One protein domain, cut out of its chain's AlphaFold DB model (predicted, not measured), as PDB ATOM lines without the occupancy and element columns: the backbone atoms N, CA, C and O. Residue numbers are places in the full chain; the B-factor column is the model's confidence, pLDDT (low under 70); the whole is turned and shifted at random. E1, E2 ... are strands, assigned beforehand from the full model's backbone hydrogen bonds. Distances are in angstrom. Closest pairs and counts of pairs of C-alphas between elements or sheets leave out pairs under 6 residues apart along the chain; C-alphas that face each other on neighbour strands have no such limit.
ATOM      1  N   LYS A  97      95.032  18.338 129.859       93.50
ATOM      2  CA  LYS A  97      96.002  19.441 129.822       93.50
ATOM      3  C   LYS A  97      95.300  20.726 129.388       93.50
ATOM      4  O   LYS A  97      95.374  21.106 128.225       93.50
ATOM      5  N   PHE A  98      94.616  21.384 130.314       93.62
ATOM      6  CA  PHE A  98      93.930  22.651 130.053       93.62
ATOM      7  C   PHE A  98      94.774  23.862 130.460       93.62
ATOM      8  O   PHE A  98      95.528  23.820 131.437       93.62
ATOM      9  N   GLY A  99      94.693  24.938 129.680       94.94
ATOM     10  CA  GLY A  99      95.412  26.184 129.955       94.94
ATOM     11  C   GLY A  99      94.627  27.172 130.816       94.94
ATOM     12  O   GLY A  99      95.239  27.978 131.517       94.94
ATOM     13  N   ASP A 100      93.304  27.068 130.758       93.62
ATOM     14  CA  ASP A 100      92.297  27.950 131.337       93.62
ATOM     15  C   ASP A 100      90.992  27.155 131.565       93.62
ATOM     16  O   ASP A 100      90.973  25.934 131.401       93.62
ATOM     17  N   LEU A 101      89.920  27.832 131.982       92.19
ATOM     18  CA  LEU A 101      88.610  27.227 132.250       92.19
ATOM     19  C   LEU A 101      87.558  27.587 131.185       92.19
ATOM     20  O   LEU A 101      86.366  27.521 131.469       92.19
ATOM     21  N   ASN A 102      87.961  27.974 129.969       90.69
ATOM     22  CA  ASN A 102      87.019  28.441 128.943       90.69
ATOM     23  C   ASN A 102      85.995  27.365 128.539       90.69
ATOM     24  O   ASN A 102      84.853  27.690 128.221       90.69
ATOM     25  N   GLU A 103      86.362  26.081 128.605       87.38
ATOM     26  CA  GLU A 103      85.435  24.974 128.328       87.38
ATOM     27  C   GLU A 103      84.278  24.878 129.338       87.38
ATOM     28  O   GLU A 103      83.208  24.397 128.973       87.38
ATOM     29  N   PHE A 104      84.450  25.381 130.568       88.12
ATOM     30  CA  PHE A 104      83.378  25.463 131.569       88.12
ATOM     31  C   PHE A 104      82.367  26.580 131.272       88.12
ATOM     32  O   PHE A 104      81.381  26.704 132.000       88.12
ATOM     33  N   ARG A 105      82.609  27.401 130.234       91.06
ATOM     34  CA  ARG A 105      81.732  28.506 129.804       91.06
ATOM     35  C   ARG A 105      81.298  29.384 130.979       91.06
ATOM     36  O   ARG A 105      80.121  29.674 131.160       91.06
ATOM     37  N   ILE A 106      82.268  29.751 131.811       93.38
ATOM     38  CA  ILE A 106      82.043  30.599 132.978       93.38
ATOM     39  C   ILE A 106      81.800  32.021 132.479       93.38
ATOM     40  O   ILE A 106      82.729  32.669 132.001       93.38
ATOM     41  N   GLU A 107      80.564  32.500 132.590       92.12
ATOM     42  CA  GLU A 107      80.215  33.867 132.187       92.12
ATOM     43  C   GLU A 107      80.731  34.896 133.196       92.12
ATOM     44  O   GLU A 107      81.231  35.956 132.820       92.12
ATOM     45  N   TYR A 108      80.655  34.568 134.489       94.94
ATOM     46  CA  TYR A 108      81.115  35.438 135.563       94.94
ATOM     47  C   TYR A 108      81.486  34.652 136.830       94.94
ATOM     48  O   TYR A 108      81.046  33.522 137.054       94.94
ATOM     49  N   TYR A 109      82.296  35.277 137.685       95.31
ATOM     50  CA  TYR A 109      82.569  34.809 139.044       95.31
ATOM     51  C   TYR A 109      81.744  35.640 140.022       95.31
ATOM     52  O   TYR A 109      81.905  36.858 140.076       95.31
ATOM     53  N   SER A 110      80.899  35.002 140.830       94.62
ATOM     54  CA  SER A 110      80.182  35.705 141.899       94.62
ATOM     55  C   SER A 110      81.117  36.097 143.046       94.62
ATOM     56  O   SER A 110      80.843  37.050 143.770       94.62
ATOM     57  N   SER A 111      82.237  35.383 143.223       95.62
ATOM     58  CA  SER A 111      83.298  35.767 144.158       95.62
ATOM     59  C   SER A 111      84.622  35.052 143.880       95.62
ATOM     60  O   SER A 111      84.678  33.995 143.250       95.62
ATOM     61  N   GLY A 112      85.716  35.618 144.398       96.38
ATOM     62  CA  GLY A 112      86.978  34.892 144.547       96.38
ATOM     63  C   GLY A 112      87.655  34.472 143.239       96.38
ATOM     64  O   GLY A 112      88.377  33.478 143.224       96.38
ATOM     65  N   GLN A 113      87.457  35.197 142.132       96.19
ATOM     66  CA  GLN A 113      88.158  34.914 140.869       96.19
ATOM     67  C   GLN A 113      89.685  34.935 141.048       96.19
ATOM     68  O   GLN A 113      90.384  34.050 140.567       96.19
ATOM     69  N   ASN A 114      90.196  35.890 141.831       96.00
ATOM     70  CA  ASN A 114      91.628  36.037 142.111       96.00
ATOM     71  C   ASN A 114      92.220  34.897 142.960       96.00
ATOM     72  O   ASN A 114      93.439  34.764 143.041       96.00
ATOM     73  N   ASN A 115      91.376  34.068 143.581       97.19
ATOM     74  CA  ASN A 115      91.808  32.890 144.330       97.19
ATOM     75  C   ASN A 115      91.916  31.637 143.446       97.19
ATOM     76  O   ASN A 115      92.368  30.600 143.930       97.19
ATOM     77  N   SER A 116      91.513  31.718 142.174       96.00
ATOM     78  CA  SER A 116      91.533  30.611 141.218       96.00
ATOM     79  C   SER A 116      92.766  30.667 140.326       96.00
ATOM     80  O   SER A 116      93.056  31.681 139.695       96.00
ATOM     81  N   LYS A 117      93.490  29.548 140.228       96.31
ATOM     82  CA  LYS A 117      94.670  29.434 139.364       96.31
ATOM     83  C   LYS A 117      94.756  28.065 138.703       96.31
ATOM     84  O   LYS A 117      94.788  27.047 139.386       96.31
ATOM     85  N   VAL A 118      94.897  28.040 137.380       96.88
ATOM     86  CA  VAL A 118      95.204  26.805 136.644       96.88
ATOM     87  C   VAL A 118      96.696  26.491 136.747       96.88
ATOM     88  O   VAL A 118      97.553  27.285 136.358       96.88
ATOM     89  N   LEU A 119      97.018  25.306 137.263       95.94
ATOM     90  CA  LEU A 119      98.374  24.774 137.336       95.94
ATOM     91  C   LEU A 119      98.570  23.755 136.212       95.94
ATOM     92  O   LEU A 119      98.203  22.592 136.351       95.94
ATOM     93  N   LYS A 120      99.192  24.179 135.105       94.00
ATOM     94  CA  LYS A 120      99.422  23.332 133.912       94.00
ATOM     95  C   LYS A 120     100.354  22.138 134.160       94.00
ATOM     96  O   LYS A 120     100.406  21.200 133.373       94.00
ATOM     97  N   GLY A 121     101.126  22.198 135.243       90.25
ATOM     98  CA  GLY A 121     102.039  21.143 135.675       90.25
ATOM     99  C   GLY A 121     101.438  20.171 136.691       90.25
ATOM    100  O   GLY A 121     102.197  19.389 137.248       90.25
ATOM    101  N   GLY A 122     100.136  20.232 136.967       91.31
ATOM    102  CA  GLY A 122      99.491  19.388 137.971       91.31
ATOM    103  C   GLY A 122      99.772  19.837 139.404       91.31
ATOM    104  O   GLY A 122     100.089  21.002 139.659       91.31
ATOM    105  N   LEU A 123      99.628  18.905 140.349       92.44
ATOM    106  CA  LEU A 123      99.842  19.155 141.775       92.44
ATOM    107  C   LEU A 123     101.329  19.467 142.066       92.44
ATOM    108  O   LEU A 123     102.190  18.644 141.744       92.44
ATOM    109  N   PRO A 124     101.660  20.623 142.682       90.44
ATOM    110  CA  PRO A 124     103.028  20.942 143.094       90.44
ATOM    111  C   PRO A 124     103.567  19.935 144.117       90.44
ATOM    112  O   PRO A 124     102.813  19.452 144.952       90.44
ATOM    113  N   SER A 125     104.875  19.663 144.138       88.75
ATOM    114  CA  SER A 125     105.466  18.701 145.089       88.75
ATOM    115  C   SER A 125     105.245  19.071 146.564       88.75
ATOM    116  O   SER A 125     105.116  18.190 147.411       88.75
ATOM    117  N   SER A 126     105.144  20.367 146.874       88.62
ATOM    118  CA  SER A 126     104.932  20.881 148.232       88.62
ATOM    119  C   SER A 126     103.610  20.449 148.867       88.62
ATOM    120  O   SER A 126     103.522  20.392 150.090       88.62
ATOM    121  N   VAL A 127     102.593  20.116 148.065       90.69
ATOM    122  CA  VAL A 127     101.266  19.733 148.576       90.69
ATOM    123  C   VAL A 127     101.240  18.329 149.187       90.69
ATOM    124  O   VAL A 127     100.294  17.981 149.886       90.69
ATOM    125  N   PRO A 197     100.673  13.564 138.403       57.69
ATOM    126  CA  PRO A 197      99.498  13.257 137.604       57.69
ATOM    127  C   PRO A 197      99.653  14.001 136.274       57.69
ATOM    128  O   PRO A 197      99.912  15.210 136.294       57.69
ATOM    129  N   PRO A 198      99.582  13.323 135.117       68.19
ATOM    130  CA  PRO A 198      99.721  13.997 133.839       68.19
ATOM    131  C   PRO A 198      98.459  14.829 133.588       68.19
ATOM    132  O   PRO A 198      97.468  14.326 133.074       68.19
ATOM    133  N   GLY A 199      98.485  16.107 133.965       88.62
ATOM    134  CA  GLY A 199      97.384  17.018 133.681       88.62
ATOM    135  C   GLY A 199      97.469  18.359 134.396       88.62
ATOM    136  O   GLY A 199      98.311  18.573 135.267       88.62
ATOM    137  N   SER A 200      96.584  19.264 134.004       95.44
ATOM    138  CA  SER A 200      96.353  20.536 134.670       95.44
ATOM    139  C   SER A 200      95.398  20.354 135.849       95.44
ATOM    140  O   SER A 200      94.541  19.474 135.836       95.44
ATOM    141  N   VAL A 201      95.520  21.205 136.867       96.06
ATOM    142  CA  VAL A 201      94.575  21.254 137.993       96.06
ATOM    143  C   VAL A 201      94.128  22.686 138.254       96.06
ATOM    144  O   VAL A 201      94.900  23.626 138.058       96.06
ATOM    145  N   LEU A 202      92.893  22.857 138.723       96.56
ATOM    146  CA  LEU A 202      92.417  24.127 139.262       96.56
ATOM    147  C   LEU A 202      92.783  24.203 140.749       96.56
ATOM    148  O   LEU A 202      92.311  23.407 141.555       96.56
ATOM    149  N   SER A 203      93.641  25.154 141.105       96.38
ATOM    150  CA  SER A 203      94.034  25.448 142.482       96.38
ATOM    151  C   SER A 203      93.198  26.597 143.025       96.38
ATOM    152  O   SER A 203      93.135  27.650 142.393       96.38
ATOM    153  N   ILE A 204      92.628  26.410 144.216       96.88
ATOM    154  CA  ILE A 204      91.804  27.408 144.904       96.88
ATOM    155  C   ILE A 204      92.483  27.837 146.205       96.88
ATOM    156  O   ILE A 204      92.811  27.000 147.047       96.88
ATOM    157  N   LEU A 205      92.690  29.143 146.374       95.31
ATOM    158  CA  LEU A 205      93.233  29.729 147.596       95.31
ATOM    159  C   LEU A 205      92.121  30.027 148.612       95.31
ATOM    160  O   LEU A 205      91.126  30.680 148.304       95.31
ATOM    161  N   TYR A 206      92.346  29.611 149.856       95.19
ATOM    162  CA  TYR A 206      91.541  29.990 151.016       95.19
ATOM    163  C   TYR A 206      92.437  30.778 151.983       95.19
ATOM    164  O   TYR A 206      93.212  30.166 152.721       95.19
ATOM    165  N   PRO A 207      92.417  32.125 151.956       95.12
ATOM    166  CA  PRO A 207      93.178  32.940 152.897       95.12
ATOM    167  C   PRO A 207      92.771  32.659 154.347       95.12
ATOM    168  O   PRO A 207      91.612  32.341 154.632       95.12
ATOM    169  N   ALA A 208      93.707  32.816 155.284       93.25
ATOM    170  CA  ALA A 208      93.391  32.715 156.706       93.25
ATOM    171  C   ALA A 208      92.271  33.702 157.080       93.25
ATOM    172  O   ALA A 208      92.257  34.836 156.600       93.25
ATOM    173  N   HIS A 209      91.348  33.258 157.937       93.38
ATOM    174  CA  HIS A 209      90.167  34.016 158.377       93.38
ATOM    175  C   HIS A 209      89.103  34.292 157.296       93.38
ATOM    176  O   HIS A 209      88.139  35.001 157.569       93.38
ATOM    177  N   SER A 210      89.222  33.698 156.103       95.81
ATOM    178  CA  SER A 210      88.130  33.675 155.123       95.81
ATOM    179  C   SER A 210      87.124  32.559 155.435       95.81
ATOM    180  O   SER A 210      87.512  31.479 155.880       95.81
ATOM    181  N   TYR A 211      85.827  32.811 155.229       91.94
ATOM    182  CA  TYR A 211      84.779  31.816 155.521       91.94
ATOM    183  C   TYR A 211      83.502  31.959 154.679       91.94
ATOM    184  O   TYR A 211      82.818  30.968 154.438       91.94
ATOM    185  N   THR A 212      83.177  33.165 154.208       87.75
ATOM    186  CA  THR A 212      82.032  33.419 153.322       87.75
ATOM    187  C   THR A 212      82.429  34.391 152.209       87.75
ATOM    188  O   THR A 212      83.218  35.302 152.476       87.75
ATOM    189  N   PRO A 213      81.888  34.246 150.983       85.88
ATOM    190  CA  PRO A 213      82.132  35.167 149.871       85.88
ATOM    191  C   PRO A 213      81.917  36.652 150.182       85.88
ATOM    192  O   PRO A 213      82.568  37.502 149.583       85.88
ATOM    193  N   SER A 214      81.005  36.967 151.106       87.25
ATOM    194  CA  SER A 214      80.652  38.337 151.491       87.25
ATOM    195  C   SER A 214      81.580  38.964 152.539       87.25
ATOM    196  O   SER A 214      81.438  40.147 152.839       87.25
ATOM    197  N   ALA A 215      82.518  38.200 153.108       92.31
ATOM    198  CA  ALA A 215      83.453  38.676 154.124       92.31
ATOM    199  C   ALA A 215      84.854  38.910 153.543       92.31
ATOM    200  O   ALA A 215      85.264  38.274 152.572       92.31
ATOM    201  N   LEU A 216      85.608  39.811 154.182       94.31
ATOM    202  CA  LEU A 216      87.021  40.033 153.885       94.31
ATOM    203  C   LEU A 216      87.914  39.299 154.905       94.31
ATOM    204  O   LEU A 216      87.619  39.353 156.100       94.31
ATOM    205  N   PRO A 217      89.024  38.672 154.469       96.25
ATOM    206  CA  PRO A 217      89.413  38.480 153.071       96.25
ATOM    207  C   PRO A 217      88.494  37.480 152.351       96.25
ATOM    208  O   PRO A 217      88.074  36.481 152.934       96.25
ATOM    209  N   VAL A 218      88.225  37.725 151.063       96.00
ATOM    210  CA  VAL A 218      87.449  36.792 150.229       96.00
ATOM    211  C   VAL A 218      88.259  35.514 150.045       96.00
ATOM    212  O   VAL A 218      89.384  35.556 149.545       96.00
ATOM    213  N   GLY A 219      87.687  34.375 150.427       94.75
ATOM    214  CA  GLY A 219      88.305  33.061 150.263       94.75
ATOM    215  C   GLY A 219      87.534  32.151 149.337       94.75
ATOM    216  O   GLY A 219      86.339  32.335 149.116       94.75
ATOM    217  N   GLY A 220      88.233  31.154 148.800       96.06
ATOM    218  CA  GLY A 220      87.651  30.249 147.826       96.06
ATOM    219  C   GLY A 220      87.327  30.957 146.512       96.06
ATOM    220  O   GLY A 220      87.800  32.063 146.243       96.06
ATOM    221  N   THR A 221      86.509  30.309 145.694       96.56
ATOM    222  CA  THR A 221      85.991  30.861 144.443       96.56
ATOM    223  C   THR A 221      84.548  30.420 144.261       96.56
ATOM    224  O   THR A 221      84.166  29.350 144.744       96.56
ATOM    225  N   GLN A 222      83.755  31.218 143.558       95.62
ATOM    226  CA  GLN A 222      82.396  30.848 143.200       95.62
ATOM    227  C   GLN A 222      82.055  31.373 141.808       95.62
ATOM    228  O   GLN A 222      82.282  32.541 141.496       95.62
ATOM    229  N   PHE A 223      81.510  30.481 140.990       95.75
ATOM    230  CA  PHE A 223      81.019  30.748 139.647       95.75
ATOM    231  C   PHE A 223      79.992  29.682 139.261       95.75
ATOM    232  O   PHE A 223      80.003  28.578 139.817       95.75
ATOM    233  N   TYR A 224      79.144  30.007 138.290       95.25
ATOM    234  CA  TYR A 224      78.325  29.029 137.583       95.25
ATOM    235  C   TYR A 224      79.052  28.607 136.307       95.25
ATOM    236  O   TYR A 224      79.729  29.408 135.661       95.25
ATOM    237  N   ALA A 225      78.963  27.320 135.988       92.94
ATOM    238  CA  ALA A 225      79.535  26.744 134.783       92.94
ATOM    239  C   ALA A 225      78.418  26.103 133.968       92.94
ATOM    240  O   ALA A 225      77.548  25.426 134.521       92.94
ATOM    241  N   LEU A 226      78.466  26.305 132.657       87.12
ATOM    242  CA  LEU A 226      77.509  25.735 131.724       87.12
ATOM    243  C   LEU A 226      78.186  24.627 130.929       87.12
ATOM    244  O   LEU A 226      79.310  24.768 130.446       87.12
ATOM    245  N   THR A 227      77.493  23.503 130.780       79.88
ATOM    246  CA  THR A 227      77.995  22.418 129.933       79.88
ATOM    247  C   THR A 227      77.823  22.787 128.459       79.88
ATOM    248  O   THR A 227      76.953  23.594 128.121       79.88
ATOM    249  N   PRO A 228      78.597  22.185 127.540       79.69
ATOM    250  CA  PRO A 228      78.330  22.342 126.116       79.69
ATOM    251  C   PRO A 228      77.031  21.668 125.653       79.69
ATOM    252  O   PRO A 228      76.634  21.879 124.509       79.69
TER     253      PRO A 228
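This is residues 97 to 127 and 197 to 228 of the 320 residues of an uncharacterized protein of Sporisorium reilianum f. sp. reilianum (UniProt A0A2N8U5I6). The model has little regular structure: a flat sheet of loops with one short two-stranded ladder, E2 beside E3, and, apart from it, E1 paired with residues 222 to 223 of the long last stretch. The 63 printed residues hold no named helix and three strands, E1, E2, E3 along the chain; the class is all strand, with 11 residues in named elements. It is only just loose, close to compact, with a radius of gyration of the C-alphas of 13.0 A and spans of 35 by 34 by 13 A.

E1 is residues 109 to 111, 5.3 A long, from C-alpha 109 at (82.569, 34.809, 139.044). E2 is residues 116 to 119, 9.8 A. E3 is residues 201 to 204, 9.7 A, ending at (91.804, 27.408, 144.904).

E2 and E3 are antiparallel neighbours at 149 degrees; N 119 and O 201 are 2.8 A apart, within hydrogen-bond range. E1 pairs with no named strand, but antiparallel with residues 222 to 223. E1 is apart from E2 and E3.

The C-alphas farthest apart, His 209 and Pro 228, are 36.3 A apart. Residues 128 to 196 are not printed; C-alphas 127 and 197 are 12.9 A apart across the cut. E1 to E2 is a tight link. Residues 197 to 198 have pLDDT under 70.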